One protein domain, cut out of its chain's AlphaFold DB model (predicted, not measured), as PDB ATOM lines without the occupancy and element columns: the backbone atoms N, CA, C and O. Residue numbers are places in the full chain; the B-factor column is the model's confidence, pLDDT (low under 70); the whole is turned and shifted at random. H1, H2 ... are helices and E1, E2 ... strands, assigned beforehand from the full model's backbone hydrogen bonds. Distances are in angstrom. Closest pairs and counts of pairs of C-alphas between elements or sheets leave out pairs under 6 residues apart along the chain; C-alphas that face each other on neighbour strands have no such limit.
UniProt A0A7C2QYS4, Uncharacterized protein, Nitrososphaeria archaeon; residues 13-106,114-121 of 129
ATOM      1  N   GLU A  13     108.323 112.131 109.029       86.88
ATOM      2  CA  GLU A  13     108.423 111.811 107.606       86.88
ATOM      3  C   GLU A  13     109.886 111.796 107.156       86.88
ATOM      4  O   GLU A  13     110.369 110.814 106.592       86.88
ATOM      5  N   ARG A  14     110.646 112.840 107.498       88.25
ATOM      6  CA  ARG A  14     112.085 112.922 107.221       88.25
ATOM      7  C   ARG A  14     112.867 111.833 107.940       88.25
ATOM      8  O   ARG A  14     113.877 111.367 107.417       88.25
ATOM      9  N   PHE A  15     112.421 111.429 109.125       88.69
ATOM     10  CA  PHE A  15     113.036 110.317 109.832       88.69
ATOM     11  C   PHE A  15     112.751 108.965 109.154       88.69
ATOM     12  O   PHE A  15     113.672 108.160 109.029       88.69
ATOM     13  N   GLY A  16     111.541 108.747 108.630       89.12
ATOM     14  CA  GLY A  16     111.235 107.607 107.753       89.12
ATOM     15  C   GLY A  16     112.120 107.581 106.507       89.12
ATOM     16  O   GLY A  16     112.821 106.600 106.272       89.12
ATOM     17  N   ASN A  17     112.219 108.713 105.804       92.12
ATOM     18  CA  ASN A  17     113.078 108.854 104.623       92.12
ATOM     19  C   ASN A  17     114.554 108.539 104.922       92.12
ATOM     20  O   ASN A  17     115.256 107.978 104.078       92.12
ATOM     21  N   LEU A  18     115.046 108.876 106.119       91.12
ATOM     22  CA  LEU A  18     116.396 108.510 106.550       91.12
ATOM     23  C   LEU A  18     116.559 106.987 106.662       91.12
ATOM     24  O   LEU A  18     117.569 106.460 106.198       91.12
ATOM     25  N   ILE A  19     115.590 106.283 107.255       91.38
ATOM     26  CA  ILE A  19     115.618 104.817 107.378       91.38
ATOM     27  C   ILE A  19     115.627 104.172 105.989       91.38
ATOM     28  O   ILE A  19     116.487 103.333 105.714       91.38
ATOM     29  N   ASP A  20     114.749 104.619 105.093       92.88
ATOM     30  CA  ASP A  20     114.678 104.105 103.722       92.88
ATOM     31  C   ASP A  20     115.974 104.356 102.948       92.88
ATOM     32  O   ASP A  20     116.489 103.466 102.267       92.88
ATOM     33  N   THR A  21     116.566 105.542 103.115       94.25
ATOM     34  CA  THR A  21     117.856 105.884 102.502       94.25
ATOM     35  C   THR A  21     118.968 104.965 103.007       94.25
ATOM     36  O   THR A  21     119.747 104.438 102.212       94.25
ATOM     37  N   LEU A  22     119.047 104.730 104.321       91.81
ATOM     38  CA  LEU A  22     120.043 103.831 104.905       91.81
ATOM     39  C   LEU A  22     119.890 102.407 104.358       91.81
ATOM     40  O   LEU A  22     120.880 101.795 103.948       91.81
ATOM     41  N   LYS A  23     118.658 101.901 104.263       90.44
ATOM     42  CA  LYS A  23     118.379 100.591 103.664       90.44
ATOM     43  C   LYS A  23     118.806 100.535 102.197       90.44
ATOM     44  O   LYS A  23     119.503  99.599 101.809       90.44
ATOM     45  N   GLY A  24     118.475 101.557 101.406       89.69
ATOM     46  CA  GLY A  24     118.892 101.675 100.003       89.69
ATOM     47  C   GLY A  24     120.416 101.679  99.813       89.69
ATOM     48  O   GLY A  24     120.920 101.192  98.805       89.69
ATOM     49  N   LEU A  25     121.169 102.149 100.811       90.69
ATOM     50  CA  LEU A  25     122.637 102.119 100.835       90.69
ATOM     51  C   LEU A  25     123.235 100.771 101.303       90.69
ATOM     52  O   LEU A  25     124.467 100.632 101.390       90.69
ATOM     53  N   GLY A  26     122.380  99.787 101.597       86.81
ATOM     54  CA  GLY A  26     122.746  98.442 102.040       86.81
ATOM     55  C   GLY A  26     122.973  98.317 103.547       86.81
ATOM     56  O   GLY A  26     123.666  97.392 103.972       86.81
ATOM     57  N   TYR A  27     122.451  99.250 104.353       88.12
ATOM     58  CA  TYR A  27     122.527  99.157 105.809       88.12
ATOM     59  C   TYR A  27     121.401  98.292 106.377       88.12
ATOM     60  O   TYR A  27     120.236  98.443 106.017       88.12
ATOM     61  N   VAL A  28     121.747  97.445 107.344       88.69
ATOM     62  CA  VAL A  28     120.796  96.898 108.312       88.69
ATOM     63  C   VAL A  28     120.597  97.955 109.394       88.69
ATOM     64  O   VAL A  28     121.554  98.343 110.071       88.69
ATOM     65  N   VAL A  29     119.369  98.450 109.528       89.62
ATOM     66  CA  VAL A  29     119.032  99.507 110.484       89.62
ATOM     67  C   VAL A  29     118.508  98.870 111.764       89.62
ATOM     68  O   VAL A  29     117.522  98.142 111.738       89.62
ATOM     69  N   TYR A  30     119.167  99.153 112.882       87.94
ATOM     70  CA  TYR A  30     118.732  98.772 114.218       87.94
ATOM     71  C   TYR A  30     118.141  99.978 114.927       87.94
ATOM     72  O   TYR A  30     118.726 101.062 114.913       87.94
ATOM     73  N   GLY A  31     117.014  99.786 115.592       86.62
ATOM     74  CA  GLY A  31     116.379 100.817 116.388       86.62
ATOM     75  C   GLY A  31     115.587 100.232 117.547       86.62
ATOM     76  O   GLY A  31     115.478  99.014 117.694       86.62
ATOM     77  N   PRO A  32     115.053 101.099 118.413       84.50
ATOM     78  CA  PRO A  32     114.221 100.653 119.508       84.50
ATOM     79  C   PRO A  32     112.875 100.145 118.998       84.50
ATOM     80  O   PRO A  32     112.169 100.869 118.298       84.50
ATOM     81  N   VAL A  33     112.505  98.948 119.432       83.44
ATOM     82  CA  VAL A  33     111.202  98.325 119.194       83.44
ATOM     83  C   VAL A  33     110.609  97.863 120.521       83.44
ATOM     84  O   VAL A  33     111.340  97.534 121.457       83.44
ATOM     85  N   GLU A  34     109.284  97.849 120.622       80.12
ATOM     86  CA  GLU A  34     108.599  97.244 121.764       80.12
ATOM     87  C   GLU A  34     108.498  95.729 121.554       80.12
ATOM     88  O   GLU A  34     107.974  95.267 120.541       80.12
ATOM     89  N   ARG A  35     109.001  94.950 122.512       78.38
ATOM     90  CA  ARG A  35     108.906  93.489 122.540       78.38
ATOM     91  C   ARG A  35     108.605  93.047 123.967       78.38
ATOM     92  O   ARG A  35     109.306  93.441 124.893       78.38
ATOM     93  N   ASP A  36     107.543  92.264 124.140       77.44
ATOM     94  CA  ASP A  36     107.118  91.716 125.437       77.44
ATOM     95  C   ASP A  36     106.979  92.776 126.555       77.44
ATOM     96  O   ASP A  36     107.302  92.537 127.717       77.44
ATOM     97  N   GLY A  37     106.511  93.983 126.205       71.62
ATOM     98  CA  GLY A  37     106.343  95.099 127.147       71.62
ATOM     99  C   GLY A  37     107.648  95.790 127.568       71.62
ATOM    100  O   GLY A  37     107.641  96.608 128.492       71.62
ATOM    101  N   ALA A  38     108.758  95.490 126.895       70.81
ATOM    102  CA  ALA A  38     110.049  96.140 127.067       70.81
ATOM    103  C   ALA A  38     110.523  96.787 125.759       70.81
ATOM    104  O   ALA A  38     110.153  96.366 124.665       70.81
ATOM    105  N   ILE A  39     111.370  97.811 125.862       75.75
ATOM    106  CA  ILE A  39     112.048  98.376 124.693       75.75
ATOM    107  C   ILE A  39     113.362  97.641 124.478       75.75
ATOM    108  O   ILE A  39     114.240  97.676 125.343       75.75
ATOM    109  N   VAL A  40     113.518  97.042 123.304       77.19
ATOM    110  CA  VAL A  40     114.733  96.339 122.882       77.19
ATOM    111  C   VAL A  40     115.304  96.979 121.619       77.19
ATOM    112  O   VAL A  40     114.585  97.639 120.875       77.19
ATOM    113  N   CYS A  41     116.606  96.818 121.382       80.38
ATOM    114  CA  CYS A  41     117.245  97.249 120.139       80.38
ATOM    115  C   CYS A  41     117.222  96.090 119.136       80.38
ATOM    116  O   CYS A  41     117.844  95.058 119.391       80.38
ATOM    117  N   ASP A  42     116.509  96.248 118.025       83.38
ATOM    118  CA  ASP A  42     116.330  95.208 117.007       83.38
ATOM    119  C   ASP A  42     116.281  95.818 115.600       83.38
ATOM    120  O   ASP A  42     116.274  97.041 115.446       83.38
ATOM    121  N   VAL A  43     116.274  94.975 114.570       87.00
ATOM    122  CA  VAL A  43     116.162  95.412 113.177       87.00
ATOM    123  C   VAL A  43     114.811  96.083 112.952       87.00
ATOM    124  O   VAL A  43     113.762  95.552 113.316       87.00
ATOM    125  N   ILE A  44     114.852  97.248 112.315       88.94
ATOM    126  CA  ILE A  44     113.675  97.985 111.873       88.94
ATOM    127  C   ILE A  44     113.721  98.186 110.365       88.94
ATOM    128  O   ILE A  44     114.763  98.461 109.769       88.94
ATOM    129  N   ASP A  45     112.550  98.081 109.757       87.19
ATOM    130  CA  ASP A  45     112.329  98.275 108.334       87.19
ATOM    131  C   ASP A  45     111.636  99.595 108.014       87.19
ATOM    132  O   ASP A  45     111.655 100.001 106.853       87.19
ATOM    133  N   SER A  46     111.034 100.229 109.021       86.75
ATOM    134  CA  SER A  46     110.195 101.417 108.906       86.75
ATOM    135  C   SER A  46     110.178 102.213 110.217       86.75
ATOM    136  O   SER A  46     110.478 101.685 111.293       86.75
ATOM    137  N   VAL A  47     109.811 103.495 110.146       86.44
ATOM    138  CA  VAL A  47     109.737 104.375 111.326       86.44
ATOM    139  C   VAL A  47     108.533 104.052 112.220       86.44
ATOM    140  O   VAL A  47     108.502 104.414 113.394       86.44
ATOM    141  N   GLU A  48     107.534 103.361 111.683       85.75
ATOM    142  CA  GLU A  48     106.317 102.923 112.369       85.75
ATOM    143  C   GLU A  48     106.609 101.875 113.443       85.75
ATOM    144  O   GLU A  48     105.892 101.808 114.438       85.75
ATOM    145  N   GLN A  49     107.676 101.091 113.263       85.12
ATOM    146  CA  GLN A  49     108.135 100.103 114.244       85.12
ATOM    147  C   GLN A  49     108.787 100.747 115.468       85.12
ATOM    148  O   GLN A  49     108.975 100.076 116.482       85.12
ATOM    149  N   ILE A  50     109.122 102.039 115.389       83.19
ATOM    150  CA  ILE A  50     109.670 102.785 116.513       83.19
ATOM    151  C   ILE A  50     108.509 103.271 117.387       83.19
ATOM    152  O   ILE A  50     107.663 104.040 116.912       83.19
ATOM    153  N   PRO A  51     108.476 102.888 118.675       80.62
ATOM    154  CA  PRO A  51     107.422 103.320 119.570       80.62
ATOM    155  C   PRO A  51     107.313 104.847 119.660       80.62
ATOM    156  O   PRO A  51     108.302 105.572 119.806       80.62
ATOM    157  N   LYS A  52     106.073 105.338 119.607       78.56
ATOM    158  CA  LYS A  52     105.729 106.760 119.735       78.56
ATOM    159  C   LYS A  52     104.957 106.972 121.026       78.56
ATOM    160  O   LYS A  52     104.131 106.142 121.394       78.56
ATOM    161  N   GLY A  53     105.224 108.082 121.705       65.56
ATOM    162  CA  GLY A  53     104.506 108.448 122.924       65.56
ATOM    163  C   GLY A  53     104.663 107.454 124.068       65.56
ATOM    164  O   GLY A  53     103.809 107.387 124.939       65.56
ATOM    165  N   LEU A  54     105.750 106.685 124.095       61.56
ATOM    166  CA  LEU A  54     106.103 105.879 125.257       61.56
ATOM    167  C   LEU A  54     107.116 106.624 126.126       61.56
ATOM    168  O   LEU A  54     108.033 107.277 125.631       61.56
ATOM    169  N   SER A  55     106.932 106.515 127.434       59.16
ATOM    170  CA  SER A  55     107.871 106.934 128.471       59.16
ATOM    171  C   SER A  55     108.080 105.747 129.395       59.16
ATOM    172  O   SER A  55     107.117 105.059 129.720       59.16
ATOM    173  N   ASP A  56     109.299 105.487 129.842       62.19
ATOM    174  CA  ASP A  56     109.536 104.474 130.865       62.19
ATOM    175  C   ASP A  56     109.414 105.081 132.267       62.19
ATOM    176  O   ASP A  56     109.812 106.221 132.515       62.19
ATOM    177  N   VAL A  57     108.842 104.308 133.186       58.69
ATOM    178  CA  VAL A  57     108.932 104.537 134.627       58.69
ATOM    179  C   VAL A  57     109.775 103.409 135.199       58.69
ATOM    180  O   VAL A  57     109.395 102.237 135.121       58.69
ATOM    181  N   GLN A  58     110.931 103.770 135.751       54.38
ATOM    182  CA  GLN A  58     111.837 102.834 136.409       54.38
ATOM    183  C   GLN A  58     111.708 102.968 137.924       54.38
ATOM    184  O   GLN A  58     111.806 104.066 138.473       54.38
ATOM    185  N   MET A  59     111.518 101.837 138.596       54.66
ATOM    186  CA  MET A  59     111.640 101.695 140.046       54.66
ATOM    187  C   MET A  59     112.578 100.518 140.344       54.66
ATOM    188  O   MET A  59     112.756  99.653 139.481       54.66
ATOM    189  N   PRO A  60     113.180 100.432 141.543       52.62
ATOM    190  CA  PRO A  60     113.965  99.261 141.923       52.62
ATOM    191  C   PRO A  60     113.149  97.972 141.720       52.62
ATOM    192  O   PRO A  60     112.107  97.789 142.343       52.62
ATOM    193  N   GLY A  61     113.587  97.107 140.799       55.66
ATOM    194  CA  GLY A  61     112.906  95.849 140.468       55.66
ATOM    195  C   GLY A  61     111.672  95.959 139.557       55.66
ATOM    196  O   GLY A  61     110.998  94.952 139.354       55.66
ATOM    197  N   SER A  62     111.358  97.131 138.991       56.34
ATOM    198  CA  SER A  62     110.203  97.302 138.100       56.34
ATOM    199  C   SER A  62     110.504  98.226 136.918       56.34
ATOM    200  O   SER A  62     110.980  99.348 137.087       56.34
ATOM    201  N   TYR A  63     110.176  97.748 135.717       56.97
ATOM    202  CA  TYR A  63     110.151  98.524 134.480       56.97
ATOM    203  C   TYR A  63     108.718  98.543 133.956       56.97
ATOM    204  O   TYR A  63     108.095  97.488 133.818       56.97
ATOM    205  N   ARG A  64     108.178  99.730 133.674       64.12
ATOM    206  CA  ARG A  64     106.854  99.858 133.059       64.12
ATOM    207  C   ARG A  64     106.854 100.952 132.006       64.12
ATOM    208  O   ARG A  64     107.284 102.074 132.266       64.12
ATOM    209  N   LEU A  65     106.302 100.629 130.842       63.59
ATOM    210  CA  LEU A  65     106.015 101.604 129.800       63.59
ATOM    211  C   LEU A  65     104.711 102.335 130.119       63.59
ATOM    212  O   LEU A  65     103.686 101.727 130.424       63.59
ATOM    213  N   VAL A  66     104.763 103.658 130.050       64.69
ATOM    214  CA  VAL A  66     103.631 104.561 130.226       64.69
ATOM    215  C   VAL A  66     103.393 105.269 128.903       64.69
ATOM    216  O   VAL A  66     104.267 105.977 128.398       64.69
ATOM    217  N   LYS A  67     102.197 105.080 128.342       63.94
ATOM    218  CA  LYS A  67     101.735 105.847 127.185       63.94
ATOM    219  C   LYS A  67     101.495 107.295 127.613       63.94
ATOM    220  O   LYS A  67     100.808 107.549 128.598       63.94
ATOM    221  N   LYS A  68     102.074 108.234 126.879       62.06
ATOM    222  CA  LYS A  68     101.810 109.670 126.946       62.06
ATOM    223  C   LYS A  68     101.062 110.079 125.681       62.06
ATOM    224  O   LYS A  68     101.301 109.521 124.616       62.06
ATOM    225  N   ASP A  69     100.218 111.099 125.801       55.47
ATOM    226  CA  ASP A  69      99.480 111.681 124.669       55.47
ATOM    227  C   ASP A  69     100.373 112.431 123.664       55.47
ATOM    228  O   ASP A  69      99.922 112.852 122.600       55.47
ATOM    229  N   ASP A  70     101.657 112.606 123.977       62.88
ATOM    230  CA  ASP A  70     102.593 113.262 123.077       62.88
ATOM    231  C   ASP A  70     103.158 112.260 122.058       62.88
ATOM    232  O   ASP A  70     103.739 111.246 122.432       62.88
ATOM    233  N   LYS A  71     103.050 112.549 120.757       65.88
ATOM    234  CA  LYS A  71     103.477 111.662 119.654       65.88
ATOM    235  C   LYS A  71     105.000 111.647 119.423       65.88
ATOM    236  O   LYS A  71     105.457 111.360 118.318       65.88
ATOM    237  N   ARG A  72     105.800 111.968 120.444       70.75
ATOM    238  CA  ARG A  72     107.271 112.016 120.361       70.75
ATOM    239  C   ARG A  72     107.886 110.626 120.237       70.75
ATOM    240  O   ARG A  72     107.476 109.686 120.918       70.75
ATOM    241  N   TYR A  73     108.938 110.536 119.432       71.19
ATOM    242  CA  TYR A  73     109.853 109.395 119.402       71.19
ATOM    243  C   TYR A  73     110.878 109.482 120.543       71.19
ATOM    244  O   TYR A  73     111.192 110.575 121.017       71.19
ATOM    245  N   PHE A  74     111.428 108.337 120.959       70.94
ATOM    246  CA  PHE A  74     112.526 108.237 121.941       70.94
ATOM    247  C   PHE A  74     112.225 108.809 123.341       70.94
ATOM    248  O   PHE A  74     113.140 109.166 124.087       70.94
ATOM    249  N   GLY A  75     110.949 108.869 123.733       64.88
ATOM    250  CA  GLY A  75     110.522 109.298 125.071       64.88
ATOM    251  C   GLY A  75     110.879 108.325 126.205       64.88
ATOM    252  O   GLY A  75     110.621 108.628 127.365       64.88
ATOM    253  N   TYR A  76     111.485 107.185 125.873       63.09
ATOM    254  CA  TYR A  76     111.786 106.063 126.755       63.09
ATOM    255  C   TYR A  76     113.290 105.742 126.787       63.09
ATOM    256  O   TYR A  76     114.077 106.176 125.932       63.09
ATOM    257  N   VAL A  77     113.705 104.971 127.784       60.16
ATOM    258  CA  VAL A  77     115.016 104.322 127.869       60.16
ATOM    259  C   VAL A  77     114.941 102.959 127.179       60.16
ATOM    260  O   VAL A  77     114.042 102.161 127.451       60.16
ATOM    261  N   VAL A  78     115.888 102.703 126.271       57.97
ATOM    262  CA  VAL A  78     116.116 101.370 125.694       57.97
ATOM    263  C   VAL A  78     116.561 100.463 126.835       57.97
ATOM    264  O   VAL A  78     117.476 100.820 127.575       57.97
ATOM    265  N   GLY A  79     115.860  99.346 127.034       55.12
ATOM    266  CA  GLY A  79     116.080  98.457 128.166       55.12
ATOM    267  C   GLY A  79     117.511  97.903 128.236       55.12
ATOM    268  O   GLY A  79     118.296  98.041 127.298       55.12
ATOM    269  N   PRO A  80     117.867  97.220 129.337       48.16
ATOM    270  CA  PRO A  80     119.229  96.757 129.624       48.16
ATOM    271  C   PRO A  80     119.812  95.740 128.623       48.16
ATOM    272  O   PRO A  80     120.985  95.379 128.746       48.16
ATOM    273  N   GLN A  81     119.049  95.292 127.615       51.78
ATOM    274  CA  GLN A  81     119.601  94.573 126.466       51.78
ATOM    275  C   GLN A  81     120.466  95.521 125.628       51.78
ATOM    276  O   GLN A  81     120.031  96.155 124.671       51.78
ATOM    277  N   SER A  82     121.731  95.603 126.039       51.19
ATOM    278  CA  SER A  82     122.775  96.365 125.374       51.19
ATOM    279  C   SER A  82     122.840  96.033 123.874       51.19
ATOM    280  O   SER A  82     122.876  94.852 123.521       51.19
ATOM    281  N   PRO A  83     123.052  97.031 122.995       54.59
ATOM    282  CA  PRO A  83     123.331  96.828 121.566       54.59
ATOM    283  C   PRO A  83     124.640  96.061 121.289       54.59
ATOM    284  O   PRO A  83     125.046  95.903 120.140       54.59
ATOM    285  N   LYS A  84     125.334  95.593 122.333       53.00
ATOM    286  CA  LYS A  84     126.607  94.868 122.270       53.00
ATOM    287  C   LYS A  84     126.535  93.624 121.386       53.00
ATOM    288  O   LYS A  84     127.527  93.315 120.742       53.00
ATOM    289  N   TYR A  85     125.377  92.966 121.291       55.00
ATOM    290  CA  TYR A  85     125.171  91.824 120.388       55.00
ATOM    291  C   TYR A  85     125.230  92.211 118.902       55.00
ATOM    292  O   TYR A  85     125.649  91.409 118.076       55.00
ATOM    293  N   VAL A  86     124.849  93.448 118.566       58.47
ATOM    294  CA  VAL A  86     124.891  93.977 117.192       58.47
ATOM    295  C   VAL A  86     126.323  94.338 116.793       58.47
ATOM    296  O   VAL A  86     126.731  94.112 115.659       58.47
ATOM    297  N   LEU A  87     127.108  94.871 117.734       57.34
ATOM    298  CA  LEU A  87     128.509  95.249 117.505       57.34
ATOM    299  C   LEU A  87     129.494  94.083 117.679       57.34
ATOM    300  O   LEU A  87     130.646  94.194 117.269       57.34
ATOM    301  N   ARG A  88     129.064  92.979 118.302       55.16
ATOM    302  CA  ARG A  88     129.866  91.772 118.532       55.16
ATOM    303  C   ARG A  88     129.025  90.536 118.228       55.16
ATOM    304  O   ARG A  88     128.431  89.976 119.156       55.16
ATOM    305  N   PRO A  89     128.952  90.097 116.959       55.41
ATOM    306  CA  PRO A  89     128.362  88.802 116.667       55.41
ATOM    307  C   PRO A  89     129.077  87.749 117.520       55.41
ATOM    308  O   PRO A  89     130.303  87.672 117.543       55.41
ATOM    309  N   SER A  90     128.311  86.955 118.265       50.34
ATOM    310  CA  SER A  90     128.818  86.001 119.262       50.34
ATOM    311  C   SER A  90     129.640  84.849 118.669       50.34
ATOM    312  O   SER A  90     130.140  84.004 119.408       50.34
ATOM    313  N   GLN A  91     129.792  84.798 117.343       56.03
ATOM    314  CA  GLN A  91     130.503  83.753 116.622       56.03
ATOM    315  C   GLN A  91     131.312  84.361 115.470       56.03
ATOM    316  O   GLN A  91     130.751  84.912 114.523       56.03
ATOM    317  N   HIS A  92     132.636  84.215 115.533       56.41
ATOM    318  CA  HIS A  92     133.542  84.495 114.422       56.41
ATOM    319  C   HIS A  92     134.071  83.164 113.886       56.41
ATOM    320  O   HIS A  92     134.736  82.421 114.607       56.41
ATOM    321  N   LEU A  93     133.787  82.847 112.618       64.31
ATOM    322  CA  LEU A  93     134.496  81.761 111.947       64.31
ATOM    323  C   LEU A  93     135.959  82.208 111.791       64.31
ATOM    324  O   LEU A  93     136.204  83.283 111.255       64.31
ATOM    325  N   LEU A  94     136.922  81.427 112.282       72.38
ATOM    326  CA  LEU A  94     138.348  81.773 112.175       72.38
ATOM    327  C   LEU A  94     138.944  81.264 110.860       72.38
ATOM    328  O   LEU A  94     139.660  81.983 110.171       72.38
ATOM    329  N   PHE A  95     138.619  80.026 110.494       74.00
ATOM    330  CA  PHE A  95     138.992  79.404 109.228       74.00
ATOM    331  C   PHE A  95     138.121  78.169 108.970       74.00
ATOM    332  O   PHE A  95     137.568  77.570 109.892       74.00
ATOM    333  N   LYS A  96     138.006  77.767 107.704       78.38
ATOM    334  CA  LYS A  96     137.386  76.510 107.272       78.38
ATOM    335  C   LYS A  96     138.419  75.690 106.511       78.38
ATOM    336  O   LYS A  96     139.004  76.193 105.559       78.38
ATOM    337  N   VAL A  97     138.622  74.433 106.891       81.81
ATOM    338  CA  VAL A  97     139.509  73.517 106.157       81.81
ATOM    339  C   VAL A  97     138.661  72.631 105.251       81.81
ATOM    340  O   VAL A  97     137.681  72.028 105.696       81.81
ATOM    341  N   ARG A  98     138.987  72.592 103.960       83.81
ATOM    342  CA  ARG A  98     138.376  71.661 103.004       83.81
ATOM    343  C   ARG A  98     139.040  70.282 103.106       83.81
ATOM    344  O   ARG A  98     140.148  70.150 103.612       83.81
ATOM    345  N   LYS A  99     138.364  69.241 102.607       83.19
ATOM    346  CA  LYS A  99     138.879  67.855 102.619       83.19
ATOM    347  C   LYS A  99     140.203  67.682 101.853       83.19
ATOM    348  O   LYS A  99     140.903  66.711 102.091       83.19
ATOM    349  N   ASP A 100     140.540  68.620 100.970       87.56
ATOM    350  CA  ASP A 100     141.805  68.707 100.226       87.56
ATOM    351  C   ASP A 100     142.941  69.391 101.021       87.56
ATOM    352  O   ASP A 100     144.003  69.663 100.471       87.56
ATOM    353  N   GLY A 101     142.722  69.705 102.303       79.31
ATOM    354  CA  GLY A 101     143.694  70.389 103.159       79.31
ATOM    355  C   GLY A 101     143.765  71.903 102.945       79.31
ATOM    356  O   GLY A 101     144.535  72.581 103.623       79.31
ATOM    357  N   LYS A 102     142.955  72.473 102.043       86.94
ATOM    358  CA  LYS A 102     142.984  73.910 101.768       86.94
ATOM    359  C   LYS A 102     142.292  74.692 102.882       86.94
ATOM    360  O   LYS A 102     141.118  74.464 103.189       86.94
ATOM    361  N   VAL A 103     143.017  75.648 103.458       85.56
ATOM    362  CA  VAL A 103     142.499  76.577 104.466       85.56
ATOM    363  C   VAL A 103     141.798  77.741 103.771       85.56
ATOM    364  O   VAL A 103     142.361  78.394 102.894       85.56
ATOM    365  N   ILE A 104     140.555  77.999 104.163       83.06
ATOM    366  CA  ILE A 104     139.751  79.136 103.723       83.06
ATOM    367  C   ILE A 104     139.587  80.062 104.912       83.06
ATOM    368  O   ILE A 104     138.926  79.714 105.892       83.06
ATOM    369  N   LEU A 105     140.175  81.246 104.805       78.38
ATOM    370  CA  LEU A 105     139.879  82.336 105.716       78.38
ATOM    371  C   LEU A 105     138.509  82.914 105.333       78.38
ATOM    372  O   LEU A 105     138.295  83.220 104.155       78.38
ATOM    373  N   PRO A 106     137.558  83.025 106.271       65.88
ATOM    374  CA  PRO A 106     136.312  83.714 106.001       65.88
ATOM    375  C   PRO A 106     136.609  85.173 105.694       65.88
ATOM    376  O   PRO A 106     137.304  85.855 106.447       65.88
ATOM    377  N   ALA A 114     123.560 100.438 110.706       87.38
ATOM    378  CA  ALA A 114     123.180 101.738 111.238       87.38
ATOM    379  C   ALA A 114     122.365 101.511 112.510       87.38
ATOM    380  O   ALA A 114     121.472 100.673 112.516       87.38
ATOM    381  N   ILE A 115     122.664 102.237 113.589       85.00
ATOM    382  CA  ILE A 115     121.914 102.133 114.846       85.00
ATOM    383  C   ILE A 115     121.316 103.498 115.166       85.00
ATOM    384  O   ILE A 115     122.044 104.487 115.271       85.00
ATOM    385  N   VAL A 116     119.996 103.555 115.326       85.44
ATOM    386  CA  VAL A 116     119.242 104.769 115.653       85.44
ATOM    387  C   VAL A 116     118.709 104.706 117.083       85.44
ATOM    388  O   VAL A 116     118.384 103.642 117.598       85.44
ATOM    389  N   GLY A 117     118.619 105.860 117.749       77.12
ATOM    390  CA  GLY A 117     118.045 105.949 119.098       77.12
ATOM    391  C   GLY A 117     118.961 105.520 120.250       77.12
ATOM    392  O   GLY A 117     118.476 105.386 121.371       77.12
ATOM    393  N   LEU A 118     120.267 105.333 120.010       73.38
ATOM    394  CA  LEU A 118     121.241 105.091 121.082       73.38
ATOM    395  C   LEU A 118     121.383 106.311 121.995       73.38
ATOM    396  O   LEU A 118     121.534 107.447 121.535       73.38
ATOM    397  N   ARG A 119     121.413 106.072 123.306       67.44
ATOM    398  CA  ARG A 119     121.731 107.088 124.309       67.44
ATOM    399  C   ARG A 119     123.256 107.246 124.422       67.44
ATOM    400  O   ARG A 119     124.014 106.307 124.177       67.44
ATOM    401  N   PRO A 120     123.752 108.407 124.887       62.72
ATOM    402  CA  PRO A 120     125.182 108.612 125.132       62.72
ATOM    403  C   PRO A 120     125.824 107.584 126.082       62.72
ATOM    404  O   PRO A 120     127.013 107.295 125.955       62.72
ATOM    405  N   CYS A 121     125.056 107.016 127.021       60.47
ATOM    406  CA  CYS A 121     125.527 105.958 127.920       60.47
ATOM    407  C   CYS A 121     125.745 104.612 127.209       60.47
ATOM    408  O   CYS A 121     126.651 103.880 127.601       60.47
TER     409      CYS A 121
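Overview. This is residues 13 to 106 and 114 to 121 of the 129 residues of an uncharacterized protein of Nitrososphaeria archaeon (UniProt A0A7C2QYS4). A small two-stranded hairpin, E1 and E2, lies in the middle, with helix H1 at the first end of E1, a second hairpin, E3 and E4, on one side and a long thin arm, residues 88 to 106, running away on the other. The arm makes much of the length, and it ends in a small turned-back tip where residues 96 to 97 pair with 103 to 104. The printed part has 102 residues, with two named helices and four named strands in the order H1 E1 E2 E3 E4 H2; each sheet has two antiparallel strands, E1 - E2 and E3 - E4. The class is mixed, helices and strands, with 43 residues in named elements, under half. The whole is loose, with a radius of gyration of the C-alphas of 18.5 A, and elongated, spanning 65 by 37 by 24 A.

Arrangement. Begin at H1, residues 13 to 24, and go on through a tight link to E1, residues 27 to 35; their closest C-alphas are those of Lys 23 and Val 29, 6.9 A apart. E1 bends by 61 degrees at residue 32. After a tight link comes E2, residues 38 to 43, which forms an antiparallel hairpin with E1 at 160 degrees; look for N 31 and O 42, 2.8 A apart, within hydrogen-bond range. Next come E3, residues 54 to 59, and E4, residues 62 to 67, an antiparallel hairpin at 155 degrees, with N 66 and O 55 within hydrogen-bond range at 2.8 A. The closest C-alphas of E2 and E4 are those of Ala 38 and Leu 65, 7.3 A apart, while E2 and E3 are apart. H2, residues 84 to 87, and E2 are near each other, with 5 pairs of C-alphas within 10 A. In H1 every O i to N i+4 pair is within hydrogen-bond range; H2 is too short for such a pair, and its one O i to N i+3 pair is within range. Past the cut, residues 114 to 115 pair in parallel with residues 29 to 30 of E1.

Along the chain. Find C-alpha 13 at (108.423, 111.811, 107.606), where H1 begins; it runs 16.4 A to C-alpha 24. E1 is 22.3 A long, E2 15.2 A, E3 16.3 A and E4 16.2 A. H2, 5.1 A long, ends at C-alpha 87, at (128.509, 95.249, 117.505).

Size, cuts and confidence. The two C-alphas farthest apart are those of Asp 69 and Asp 100, 65.1 A. Residues 107 to 113 are not printed, and C-alphas 106 and 114 are 22.9 A apart across the cut. The link from E4 to H2, 16 residues, is long. The mean pLDDT of the printed part is 73.3; look for values under 70 at residues 53 to 71, 75 to 93, 106 and 119 to 121 of this model.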